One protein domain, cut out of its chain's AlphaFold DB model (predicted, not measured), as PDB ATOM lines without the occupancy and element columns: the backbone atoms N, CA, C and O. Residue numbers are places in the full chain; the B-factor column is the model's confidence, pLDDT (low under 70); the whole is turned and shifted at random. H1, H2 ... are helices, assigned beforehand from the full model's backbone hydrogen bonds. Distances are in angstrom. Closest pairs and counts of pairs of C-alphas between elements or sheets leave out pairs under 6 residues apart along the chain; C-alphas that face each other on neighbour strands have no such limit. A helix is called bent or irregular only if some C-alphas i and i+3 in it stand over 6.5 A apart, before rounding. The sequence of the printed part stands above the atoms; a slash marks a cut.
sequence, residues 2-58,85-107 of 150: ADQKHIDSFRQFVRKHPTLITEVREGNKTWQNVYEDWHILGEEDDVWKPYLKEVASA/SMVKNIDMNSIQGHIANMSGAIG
ATOM      1  N   ALA A   2     -19.333 -50.715 -13.771       50.69
ATOM      2  CA  ALA A   2     -18.989 -51.083 -12.396       50.69
ATOM      3  C   ALA A   2     -19.063 -49.877 -11.437       50.69
ATOM      4  O   ALA A   2     -19.690 -49.977 -10.387       50.69
ATOM      5  N   ASP A   3     -18.554 -48.713 -11.844       56.50
ATOM      6  CA  ASP A   3     -18.376 -47.529 -10.982       56.50
ATOM      7  C   ASP A   3     -19.672 -46.990 -10.361       56.50
ATOM      8  O   ASP A   3     -19.692 -46.528  -9.224       56.50
ATOM      9  N   GLN A   4     -20.795 -47.115 -11.070       59.12
ATOM     10  CA  GLN A   4     -22.076 -46.585 -10.603       59.12
ATOM     11  C   GLN A   4     -22.634 -47.373  -9.410       59.12
ATOM     12  O   GLN A   4     -23.187 -46.778  -8.488       59.12
ATOM     13  N   LYS A   5     -22.421 -48.699  -9.379       67.44
ATOM     14  CA  LYS A   5     -22.808 -49.528  -8.227       67.44
ATOM     15  C   LYS A   5     -21.973 -49.197  -6.990       67.44
ATOM     16  O   LYS A   5     -22.514 -49.203  -5.890       67.44
ATOM     17  N   HIS A   6     -20.692 -48.872  -7.165       71.12
ATOM     18  CA  HIS A   6     -19.817 -48.503  -6.051       71.12
ATOM     19  C   HIS A   6     -20.246 -47.186  -5.396       71.12
ATOM     20  O   HIS A   6     -20.263 -47.099  -4.173       71.12
ATOM     21  N   ILE A   7     -20.691 -46.201  -6.180       76.75
ATOM     22  CA  ILE A   7     -21.184 -44.923  -5.645       76.75
ATOM     23  C   ILE A   7     -22.462 -45.115  -4.818       76.75
ATOM     24  O   ILE A   7     -22.582 -44.546  -3.733       76.75
ATOM     25  N   ASP A   8     -23.419 -45.916  -5.292       79.06
ATOM     26  CA  ASP A   8     -24.657 -46.160  -4.542       79.06
ATOM     27  C   ASP A   8     -24.430 -46.996  -3.273       79.06
ATOM     28  O   ASP A   8     -25.028 -46.692  -2.237       79.06
ATOM     29  N   SER A   9     -23.520 -47.973  -3.301       82.56
ATOM     30  CA  SER A   9     -23.115 -48.703  -2.092       82.56
ATOM     31  C   SER A   9     -22.385 -47.796  -1.099       82.56
ATOM     32  O   SER A   9     -22.727 -47.788   0.083       82.56
ATOM     33  N   PHE A  10     -21.468 -46.949  -1.571       83.25
ATOM     34  CA  PHE A  10     -20.784 -45.970  -0.726       83.25
ATOM     35  C   PHE A  10     -21.770 -44.988  -0.080       83.25
ATOM     36  O   PHE A  10     -21.677 -44.687   1.108       83.25
ATOM     37  N   ARG A  11     -22.796 -44.539  -0.816       81.88
ATOM     38  CA  ARG A  11     -23.875 -43.708  -0.254       81.88
ATOM     39  C   ARG A  11     -24.624 -44.417   0.872       81.88
ATOM     40  O   ARG A  11     -24.979 -43.775   1.858       81.88
ATOM     41  N   GLN A  12     -24.905 -45.711   0.736       83.00
ATOM     42  CA  GLN A  12     -25.555 -46.481   1.801       83.00
ATOM     43  C   GLN A  12     -24.632 -46.660   3.005       83.00
ATOM     44  O   GLN A  12     -25.087 -46.509   4.139       83.00
ATOM     45  N   PHE A  13     -23.350 -46.912   2.757       86.00
ATOM     46  CA  PHE A  13     -22.318 -47.009   3.778       86.00
ATOM     47  C   PHE A  13     -22.207 -45.710   4.591       86.00
ATOM     48  O   PHE A  13     -22.441 -45.714   5.795       86.00
ATOM     49  N   VAL A  14     -22.015 -44.560   3.944       85.56
ATOM     50  CA  VAL A  14     -21.912 -43.257   4.629       85.56
ATOM     51  C   VAL A  14     -23.160 -42.935   5.466       85.56
ATOM     52  O   VAL A  14     -23.057 -42.357   6.545       85.56
ATOM     53  N   ARG A  15     -24.355 -43.358   5.028       80.00
ATOM     54  CA  ARG A  15     -25.598 -43.184   5.807       80.00
ATOM     55  C   ARG A  15     -25.662 -44.058   7.062       80.00
ATOM     56  O   ARG A  15     -26.342 -43.673   8.008       80.00
ATOM     57  N   LYS A  16     -24.995 -45.216   7.065       81.81
ATOM     58  CA  LYS A  16     -24.870 -46.102   8.234       81.81
ATOM     59  C   LYS A  16     -23.767 -45.640   9.199       81.81
ATOM     60  O   LYS A  16     -23.851 -45.953  10.381       81.81
ATOM     61  N   HIS A  17     -22.784 -44.876   8.715       82.38
ATOM     62  CA  HIS A  17     -21.617 -44.406   9.473       82.38
ATOM     63  C   HIS A  17     -21.571 -42.874   9.542       82.38
ATOM     64  O   HIS A  17     -20.738 -42.232   8.899       82.38
ATOM     65  N   PRO A  18     -22.464 -42.240  10.311       80.81
ATOM     66  CA  PRO A  18     -22.575 -40.792  10.277       80.81
ATOM     67  C   PRO A  18     -21.423 -40.050  10.969       80.81
ATOM     68  O   PRO A  18     -21.276 -38.848  10.804       80.81
ATOM     69  N   THR A  19     -20.588 -40.742  11.728       81.44
ATOM     70  CA  THR A  19     -19.365 -40.183  12.322       81.44
ATOM     71  C   THR A  19     -18.323 -39.854  11.249       81.44
ATOM     72  O   THR A  19     -17.621 -38.858  11.367       81.44
ATOM     73  N   LEU A  20     -18.298 -40.602  10.134       84.44
ATOM     74  CA  LEU A  20     -17.460 -40.287   8.970       84.44
ATOM     75  C   LEU A  20     -17.832 -38.937   8.368       84.44
ATOM     76  O   LEU A  20     -16.975 -38.201   7.896       84.44
ATOM     77  N   ILE A  21     -19.120 -38.598   8.392       82.88
ATOM     78  CA  ILE A  21     -19.592 -37.295   7.937       82.88
ATOM     79  C   ILE A  21     -19.041 -36.188   8.835       82.88
ATOM     80  O   ILE A  21     -18.619 -35.153   8.321       82.88
ATOM     81  N   THR A  22     -19.065 -36.396  10.152       82.12
ATOM     82  CA  THR A  22     -18.519 -35.447  11.127       82.12
ATOM     83  C   THR A  22     -17.023 -35.260  10.904       82.12
ATOM     84  O   THR A  22     -16.604 -34.137  10.656       82.12
ATOM     85  N   GLU A  23     -16.259 -36.347  10.825       82.88
ATOM     86  CA  GLU A  23     -14.817 -36.338  10.545       82.88
ATOM     87  C   GLU A  23     -14.467 -35.600   9.250       82.88
ATOM     88  O   GLU A  23     -13.519 -34.812   9.193       82.88
ATOM     89  N   VAL A  24     -15.250 -35.821   8.190       85.25
ATOM     90  CA  VAL A  24     -15.021 -35.140   6.913       85.25
ATOM     91  C   VAL A  24     -15.390 -33.661   6.980       85.25
ATOM     92  O   VAL A  24     -14.760 -32.824   6.332       85.25
ATOM     93  N   ARG A  25     -16.395 -33.311   7.783       78.75
ATOM     94  CA  ARG A  25     -16.805 -31.923   8.004       78.75
ATOM     95  C   ARG A  25     -15.825 -31.161   8.896       78.75
ATOM     96  O   ARG A  25     -15.620 -29.972   8.669       78.75
ATOM     97  N   GLU A  26     -15.247 -31.830   9.885       83.00
ATOM     98  CA  GLU A  26     -14.192 -31.298  10.752       83.00
ATOM     99  C   GLU A  26     -12.850 -31.179  10.017       83.00
ATOM    100  O   GLU A  26     -11.975 -30.435  10.449       83.00
ATOM    101  N   GLY A  27     -12.716 -31.839   8.861       79.69
ATOM    102  CA  GLY A  27     -11.511 -31.813   8.035       79.69
ATOM    103  C   GLY A  27     -10.457 -32.834   8.461       79.69
ATOM    104  O   GLY A  27      -9.355 -32.821   7.914       79.69
ATOM    105  N   ASN A  28     -10.793 -33.737   9.387       82.31
ATOM    106  CA  ASN A  28      -9.931 -34.844   9.808       82.31
ATOM    107  C   ASN A  28      -9.737 -35.857   8.671       82.31
ATOM    108  O   ASN A  28      -8.660 -36.435   8.514       82.31
ATOM    109  N   LYS A  29     -10.766 -36.040   7.833       83.50
ATOM    110  CA  LYS A  29     -10.723 -36.889   6.634       83.50
ATOM    111  C   LYS A  29     -11.330 -36.181   5.426       83.50
ATOM    112  O   LYS A  29     -12.088 -35.228   5.551       83.50
ATOM    113  N   THR A  30     -11.021 -36.653   4.226       85.94
ATOM    114  CA  THR A  30     -11.688 -36.206   2.996       85.94
ATOM    115  C   THR A  30     -12.613 -37.301   2.483       85.94
ATOM    116  O   THR A  30     -12.378 -38.488   2.716       85.94
ATOM    117  N   TRP A  31     -13.651 -36.921   1.731       85.31
ATOM    118  CA  TRP A  31     -14.515 -37.896   1.056       85.31
ATOM    119  C   TRP A  31     -13.736 -38.838   0.135       85.31
ATOM    120  O   TRP A  31     -14.129 -39.990  -0.011       85.31
ATOM    121  N   GLN A  32     -12.627 -38.360  -0.438       82.81
ATOM    122  CA  GLN A  32     -11.736 -39.171  -1.257       82.81
ATOM    123  C   GLN A  32     -11.065 -40.277  -0.448       82.81
ATOM    124  O   GLN A  32     -11.226 -41.443  -0.790       82.81
ATOM    125  N   ASN A  33     -10.387 -39.936   0.650       84.44
ATOM    126  CA  ASN A  33      -9.706 -40.936   1.473       84.44
ATOM    127  C   ASN A  33     -10.688 -41.980   2.010       84.44
ATOM    128  O   ASN A  33     -10.410 -43.169   1.961       84.44
ATOM    129  N   VAL A  34     -11.869 -41.546   2.465       87.31
ATOM    130  CA  VAL A  34     -12.897 -42.468   2.968       87.31
ATOM    131  C   VAL A  34     -13.401 -43.397   1.861       87.31
ATOM    132  O   VAL A  34     -13.646 -44.571   2.123       87.31
ATOM    133  N   TYR A  35     -13.549 -42.898   0.631       85.56
ATOM    134  CA  TYR A  35     -13.940 -43.723  -0.509       85.56
ATOM    135  C   TYR A  35     -12.846 -44.716  -0.910       85.56
ATOM    136  O   TYR A  35     -13.167 -45.870  -1.170       85.56
ATOM    137  N   GLU A  36     -11.581 -44.297  -0.947       84.75
ATOM    138  CA  GLU A  36     -10.446 -45.175  -1.259       84.75
ATOM    139  C   GLU A  36     -10.286 -46.275  -0.205       84.75
ATOM    140  O   GLU A  36     -10.249 -47.455  -0.556       84.75
ATOM    141  N   ASP A  37     -10.298 -45.906   1.078       85.31
ATOM    142  CA  ASP A  37     -10.252 -46.851   2.195       85.31
ATOM    143  C   ASP A  37     -11.429 -47.833   2.106       85.31
ATOM    144  O   ASP A  37     -11.242 -49.043   2.213       85.31
ATOM    145  N   TRP A  38     -12.650 -47.341   1.860       88.12
ATOM    146  CA  TRP A  38     -13.839 -48.191   1.724       88.12
ATOM    147  C   TRP A  38     -13.761 -49.096   0.492       88.12
ATOM    148  O   TRP A  38     -14.203 -50.242   0.535       88.12
ATOM    149  N   HIS A  39     -13.185 -48.608  -0.604       82.00
ATOM    150  CA  HIS A  39     -13.022 -49.377  -1.831       82.00
ATOM    151  C   HIS A  39     -11.997 -50.509  -1.672       82.00
ATOM    152  O   HIS A  39     -12.195 -51.582  -2.239       82.00
ATOM    153  N   ILE A  40     -10.928 -50.281  -0.901       84.50
ATOM    154  CA  ILE A  40      -9.866 -51.266  -0.651       84.50
ATOM    155  C   ILE A  40     -10.274 -52.265   0.438       84.50
ATOM    156  O   ILE A  40     -10.094 -53.468   0.261       84.50
ATOM    157  N   LEU A  41     -10.799 -51.772   1.561       84.94
ATOM    158  CA  LEU A  41     -11.079 -52.568   2.763       84.94
ATOM    159  C   LEU A  41     -12.485 -53.186   2.740       84.94
ATOM    160  O   LEU A  41     -12.718 -54.241   3.320       84.94
ATOM    161  N   GLY A  42     -13.427 -52.561   2.030       81.12
ATOM    162  CA  GLY A  42     -14.833 -52.955   2.025       81.12
ATOM    163  C   GLY A  42     -15.600 -52.450   3.250       81.12
ATOM    164  O   GLY A  42     -15.031 -51.937   4.212       81.12
ATOM    165  N   GLU A  43     -16.930 -52.584   3.216       78.69
ATOM    166  CA  GLU A  43     -17.813 -52.119   4.301       78.69
ATOM    167  C   GLU A  43     -17.782 -52.996   5.561       78.69
ATOM    168  O   GLU A  43     -18.254 -52.568   6.611       78.69
ATOM    169  N   GLU A  44     -17.249 -54.213   5.461       75.81
ATOM    170  CA  GLU A  44     -17.236 -55.202   6.547       75.81
ATOM    171  C   GLU A  44     -15.967 -55.133   7.409       75.81
ATOM    172  O   GLU A  44     -15.867 -55.853   8.401       75.81
ATOM    173  N   ASP A  45     -15.005 -54.276   7.048       85.06
ATOM    174  CA  ASP A  45     -13.726 -54.182   7.747       85.06
ATOM    175  C   ASP A  45     -13.858 -53.560   9.147       85.06
ATOM    176  O   ASP A  45     -14.624 -52.621   9.401       85.06
ATOM    177  N   ASP A  46     -13.053 -54.079  10.071       82.69
ATOM    178  CA  ASP A  46     -13.029 -53.681  11.472       82.69
ATOM    179  C   ASP A  46     -12.585 -52.230  11.681       82.69
ATOM    180  O   ASP A  46     -12.973 -51.619  12.683       82.69
ATOM    181  N   VAL A  47     -11.853 -51.643  10.728       82.94
ATOM    182  CA  VAL A  47     -11.478 -50.221  10.745       82.94
ATOM    183  C   VAL A  47     -12.704 -49.306  10.830       82.94
ATOM    184  O   VAL A  47     -12.609 -48.185  11.336       82.94
ATOM    185  N   TRP A  48     -13.869 -49.778  10.368       84.69
ATOM    186  CA  TRP A  48     -15.100 -48.996  10.332       84.69
ATOM    187  C   TRP A  48     -15.920 -49.085  11.619       84.69
ATOM    188  O   TRP A  48     -16.733 -48.196  11.875       84.69
ATOM    189  N   LYS A  49     -15.676 -50.098  12.465       80.62
ATOM    190  CA  LYS A  49     -16.331 -50.296  13.773       80.62
ATOM    191  C   LYS A  49     -16.332 -49.067  14.694       80.62
ATOM    192  O   LYS A  49     -17.403 -48.778  15.235       80.62
ATOM    193  N   PRO A  50     -15.227 -48.315  14.879       82.00
ATOM    194  CA  PRO A  50     -15.255 -47.099  15.699       82.00
ATOM    195  C   PRO A  50     -16.234 -46.055  15.147       82.00
ATOM    196  O   PRO A  50     -16.948 -45.403  15.906       82.00
ATOM    197  N   TYR A  51     -16.375 -45.986  13.823       76.56
ATOM    198  CA  TYR A  51     -17.280 -45.060  13.153       76.56
ATOM    199  C   TYR A  51     -18.763 -45.487  13.222       76.56
ATOM    200  O   TYR A  51     -19.645 -44.682  12.914       76.56
ATOM    201  N   LEU A  52     -19.086 -46.709  13.666       71.69
ATOM    202  CA  LEU A  52     -20.475 -47.082  13.977       71.69
ATOM    203  C   LEU A  52     -20.959 -46.503  15.318       71.69
ATOM    204  O   LEU A  52     -22.168 -46.342  15.493       71.69
ATOM    205  N   LYS A  53     -20.062 -46.253  16.288       59.66
ATOM    206  CA  LYS A  53     -20.447 -46.168  17.713       59.66
ATOM    207  C   LYS A  53     -20.453 -44.764  18.327       59.66
ATOM    208  O   LYS A  53     -20.930 -44.604  19.449       59.66
ATOM    209  N   GLU A  54     -20.048 -43.722  17.611       52.66
ATOM    210  CA  GLU A  54     -20.042 -42.360  18.169       52.66
ATOM    211  C   GLU A  54     -21.390 -41.633  18.001       52.66
ATOM    212  O   GLU A  54     -21.503 -40.544  17.453       52.66
ATOM    213  N   VAL A  55     -22.458 -42.270  18.485       50.16
ATOM    214  CA  VAL A  55     -23.692 -41.574  18.904       50.16
ATOM    215  C   VAL A  55     -23.820 -41.601  20.437       50.16
ATOM    216  O   VAL A  55     -24.675 -40.923  20.993       50.16
ATOM    217  N   ALA A  56     -22.957 -42.354  21.135       45.91
ATOM    218  CA  ALA A  56     -23.089 -42.619  22.569       45.91
ATOM    219  C   ALA A  56     -21.950 -42.086  23.459       45.91
ATOM    220  O   ALA A  56     -22.057 -42.209  24.676       45.91
ATOM    221  N   SER A  57     -20.880 -41.488  22.923       41.66
ATOM    222  CA  SER A  57     -19.692 -41.196  23.744       41.66
ATOM    223  C   SER A  57     -19.082 -39.821  23.493       41.66
ATOM    224  O   SER A  57     -17.886 -39.685  23.288       41.66
ATOM    225  N   ALA A  58     -19.890 -38.773  23.649       43.56
ATOM    226  CA  ALA A  58     -19.368 -37.516  24.173       43.56
ATOM    227  C   ALA A  58     -19.306 -37.621  25.707       43.56
ATOM    228  O   ALA A  58     -20.152 -37.041  26.382       43.56
ATOM    229  N   SER A  85     -30.673 -35.964  10.804       68.75
ATOM    230  CA  SER A  85     -31.092 -34.652  10.315       68.75
ATOM    231  C   SER A  85     -29.911 -33.901   9.711       68.75
ATOM    232  O   SER A  85     -30.067 -33.303   8.654       68.75
ATOM    233  N   MET A  86     -28.720 -33.973  10.304       68.12
ATOM    234  CA  MET A  86     -27.506 -33.376   9.747       68.12
ATOM    235  C   MET A  86     -27.078 -34.060   8.434       68.12
ATOM    236  O   MET A  86     -26.817 -33.361   7.461       68.12
ATOM    237  N   VAL A  87     -27.129 -35.396   8.352       69.44
ATOM    238  CA  VAL A  87     -26.917 -36.177   7.117       69.44
ATOM    239  C   VAL A  87     -27.956 -35.829   6.055       69.44
ATOM    240  O   VAL A  87     -27.625 -35.687   4.886       69.44
ATOM    241  N   LYS A  88     -29.223 -35.671   6.445       67.00
ATOM    242  CA  LYS A  88     -30.302 -35.279   5.528       67.00
ATOM    243  C   LYS A  88     -30.132 -33.844   5.011       67.00
ATOM    244  O   LYS A  88     -30.616 -33.545   3.926       67.00
ATOM    245  N   ASN A  89     -29.450 -32.988   5.774       67.94
ATOM    246  CA  ASN A  89     -29.052 -31.644   5.358       67.94
ATOM    247  C   ASN A  89     -27.744 -31.622   4.550       67.94
ATOM    248  O   ASN A  89     -27.380 -30.568   4.033       67.94
ATOM    249  N   ILE A  90     -27.041 -32.751   4.407       68.88
ATOM    250  CA  ILE A  90     -25.967 -32.854   3.423       68.88
ATOM    251  C   ILE A  90     -26.608 -33.024   2.062       68.88
ATOM    252  O   ILE A  90     -27.248 -34.033   1.764       68.88
ATOM    253  N   ASP A  91     -26.430 -32.000   1.240       67.94
ATOM    254  CA  ASP A  91     -26.905 -32.008  -0.125       67.94
ATOM    255  C   ASP A  91     -26.234 -33.167  -0.880       67.94
ATOM    256  O   ASP A  91     -25.003 -33.258  -0.973       67.94
ATOM    257  N   MET A  92     -27.042 -34.087  -1.410       65.00
ATOM    258  CA  MET A  92     -26.541 -35.202  -2.216       65.00
ATOM    259  C   MET A  92     -25.742 -34.712  -3.431       65.00
ATOM    260  O   MET A  92     -24.848 -35.432  -3.876       65.00
ATOM    261  N   ASN A  93     -25.989 -33.493  -3.922       65.81
ATOM    262  CA  ASN A  93     -25.188 -32.855  -4.962       65.81
ATOM    263  C   ASN A  93     -23.787 -32.468  -4.471       65.81
ATOM    264  O   ASN A  93     -22.868 -32.491  -5.280       65.81
ATOM    265  N   SER A  94     -23.569 -32.170  -3.183       68.19
ATOM    266  CA  SER A  94     -22.219 -31.918  -2.647       68.19
ATOM    267  C   SER A  94     -21.391 -33.196  -2.576       68.19
ATOM    268  O   SER A  94     -20.246 -33.204  -3.018       68.19
ATOM    269  N   ILE A  95     -21.972 -34.300  -2.090       70.19
ATOM    270  CA  ILE A  95     -21.291 -35.604  -2.105       70.19
ATOM    271  C   ILE A  95     -21.057 -36.051  -3.550       70.19
ATOM    272  O   ILE A  95     -19.951 -36.441  -3.904       70.19
ATOM    273  N   GLN A  96     -22.077 -35.960  -4.407       65.75
ATOM    274  CA  GLN A  96     -21.953 -36.331  -5.814       65.75
ATOM    275  C   GLN A  96     -20.965 -35.433  -6.559       65.75
ATOM    276  O   GLN A  96     -20.243 -35.942  -7.399       65.75
ATOM    277  N   GLY A  97     -20.888 -34.141  -6.242       72.88
ATOM    278  CA  GLY A  97     -19.919 -33.209  -6.813       72.88
ATOM    279  C   GLY A  97     -18.492 -33.510  -6.364       72.88
ATOM    280  O   GLY A  97     -17.594 -33.559  -7.195       72.88
ATOM    281  N   HIS A  98     -18.273 -33.789  -5.077       68.56
ATOM    282  CA  HIS A  98     -16.954 -34.185  -4.573       68.56
ATOM    283  C   HIS A  98     -16.507 -35.542  -5.131       68.56
ATOM    284  O   HIS A  98     -15.362 -35.679  -5.552       68.56
ATOM    285  N   ILE A  99     -17.419 -36.513  -5.221       69.50
ATOM    286  CA  ILE A  99     -17.146 -37.813  -5.843       69.50
ATOM    287  C   ILE A  99     -16.943 -37.666  -7.358       69.50
ATOM    288  O   ILE A  99     -16.037 -38.279  -7.903       69.50
ATOM    289  N   ALA A 100     -17.725 -36.835  -8.053       66.56
ATOM    290  CA  ALA A 100     -17.572 -36.605  -9.492       66.56
ATOM    291  C   ALA A 100     -16.265 -35.871  -9.821       66.56
ATOM    292  O   ALA A 100     -15.592 -36.240 -10.780       66.56
ATOM    293  N   ASN A 101     -15.869 -34.889  -9.005       66.62
ATOM    294  CA  ASN A 101     -14.561 -34.243  -9.110       66.62
ATOM    295  C   ASN A 101     -13.421 -35.245  -8.869       66.62
ATOM    296  O   ASN A 101     -12.394 -35.153  -9.532       66.62
ATOM    297  N   MET A 102     -13.609 -36.233  -7.989       61.47
ATOM    298  CA  MET A 102     -12.645 -37.316  -7.762       61.47
ATOM    299  C   MET A 102     -12.591 -38.317  -8.929       61.47
ATOM    300  O   MET A 102     -11.504 -38.644  -9.395       61.47
ATOM    301  N   SER A 103     -13.735 -38.770  -9.456       59.69
ATOM    302  CA  SER A 103     -13.776 -39.624 -10.655       59.69
ATOM    303  C   SER A 103     -13.182 -38.918 -11.879       59.69
ATOM    304  O   SER A 103     -12.529 -39.561 -12.697       59.69
ATOM    305  N   GLY A 104     -13.361 -37.596 -11.980       62.97
ATOM    306  CA  GLY A 104     -12.688 -36.755 -12.967       62.97
ATOM    307  C   GLY A 104     -11.178 -36.688 -12.732       62.97
ATOM    308  O   GLY A 104     -10.413 -36.982 -13.642       62.97
ATOM    309  N   ALA A 105     -10.741 -36.415 -11.498       58.16
ATOM    310  CA  ALA A 105      -9.323 -36.356 -11.143       58.16
ATOM    311  C   ALA A 105      -8.581 -37.672 -11.436       58.16
ATOM    312  O   ALA A 105      -7.463 -37.621 -11.939       58.16
ATOM    313  N   ILE A 106      -9.207 -38.836 -11.211       56.38
ATOM    314  CA  ILE A 106      -8.643 -40.147 -11.584       56.38
ATOM    315  C   ILE A 106      -8.476 -40.273 -13.109       56.38
ATOM    316  O   ILE A 106      -7.464 -40.798 -13.571       56.38
ATOM    317  N   GLY A 107      -9.416 -39.742 -13.898       60.66
ATOM    318  CA  GLY A 107      -9.305 -39.677 -15.360       60.66
ATOM    319  C   GLY A 107      -8.157 -38.782 -15.845       60.66
ATOM    320  O   GLY A 107      -7.463 -39.131 -16.796       60.66
TER     321      GLY A 107
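What this domain is: This is residues 2 to 58 and 85 to 107 of the 150 residues of an uncharacterized protein of Bacillus solimangrovi (UniProt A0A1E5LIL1). Two long helices, H1 and H6, are near each other with H3 turned across them, while H2 and H4 make a corner beyond H1's last residues. The printed part has 80 residues, all helix in class, with six named helices, H1 to H6 in order, and no named strand. It is compact, with a radius of gyration of the C-alphas of 12.5 A, and spans 40 by 27 by 21 A.

Where its parts are: H1, residues 2 to 16, 22.0 A long, begins at C-alpha 2 (-18.989, -51.083, -12.396). H2 is residues 18 to 26, H3 31 to 41, H4 46 to 53 and H5 85 to 88. H6, residues 92 to 107, 22.1 A long, ends at C-alpha 107 (-9.305, -39.677, -15.360). H4 is only just irregular: C-alphas 47 and 50 are 7.0 A apart.

How they stand to each other: H1 and H3 are close but not clearly touching, about perpendicular at 76 degrees, closest at the C-alphas of Phe 10 and Tyr 35, 7.2 A. H3 touches H6 with H6's residues 95 to 102 alone, closest at the C-alphas of Gln 32 and Met 102, 6.8 A. H2 touches H4, about perpendicular at 89 degrees, closest at the C-alphas of Thr 19 and Tyr 51, 5.4 A. H5 is close to H2 but not clearly touching, closest at the C-alphas of Pro 18 and Val 87, 7.1 A. Every O i to N i+4 pair is within hydrogen-bond range in H2, H3 and H6; 10 of 11 are in H1, and 1 of 4 in H4, beside 4 of 5 O i to N i+3 pairs; H5 is too short for such a pair.

The domain as a whole: The C-alphas farthest apart, of Ala 58 and Gly 107, are 40.9 A apart. Residues 59 to 84 are not printed, and C-alphas 58 and 85 are 18.4 A apart across the cut. Of the links printed whole, none is long. Mean pLDDT of the printed part is 73.8, and 31 residues are under 70, among them 53 to 58 and 98 to 107.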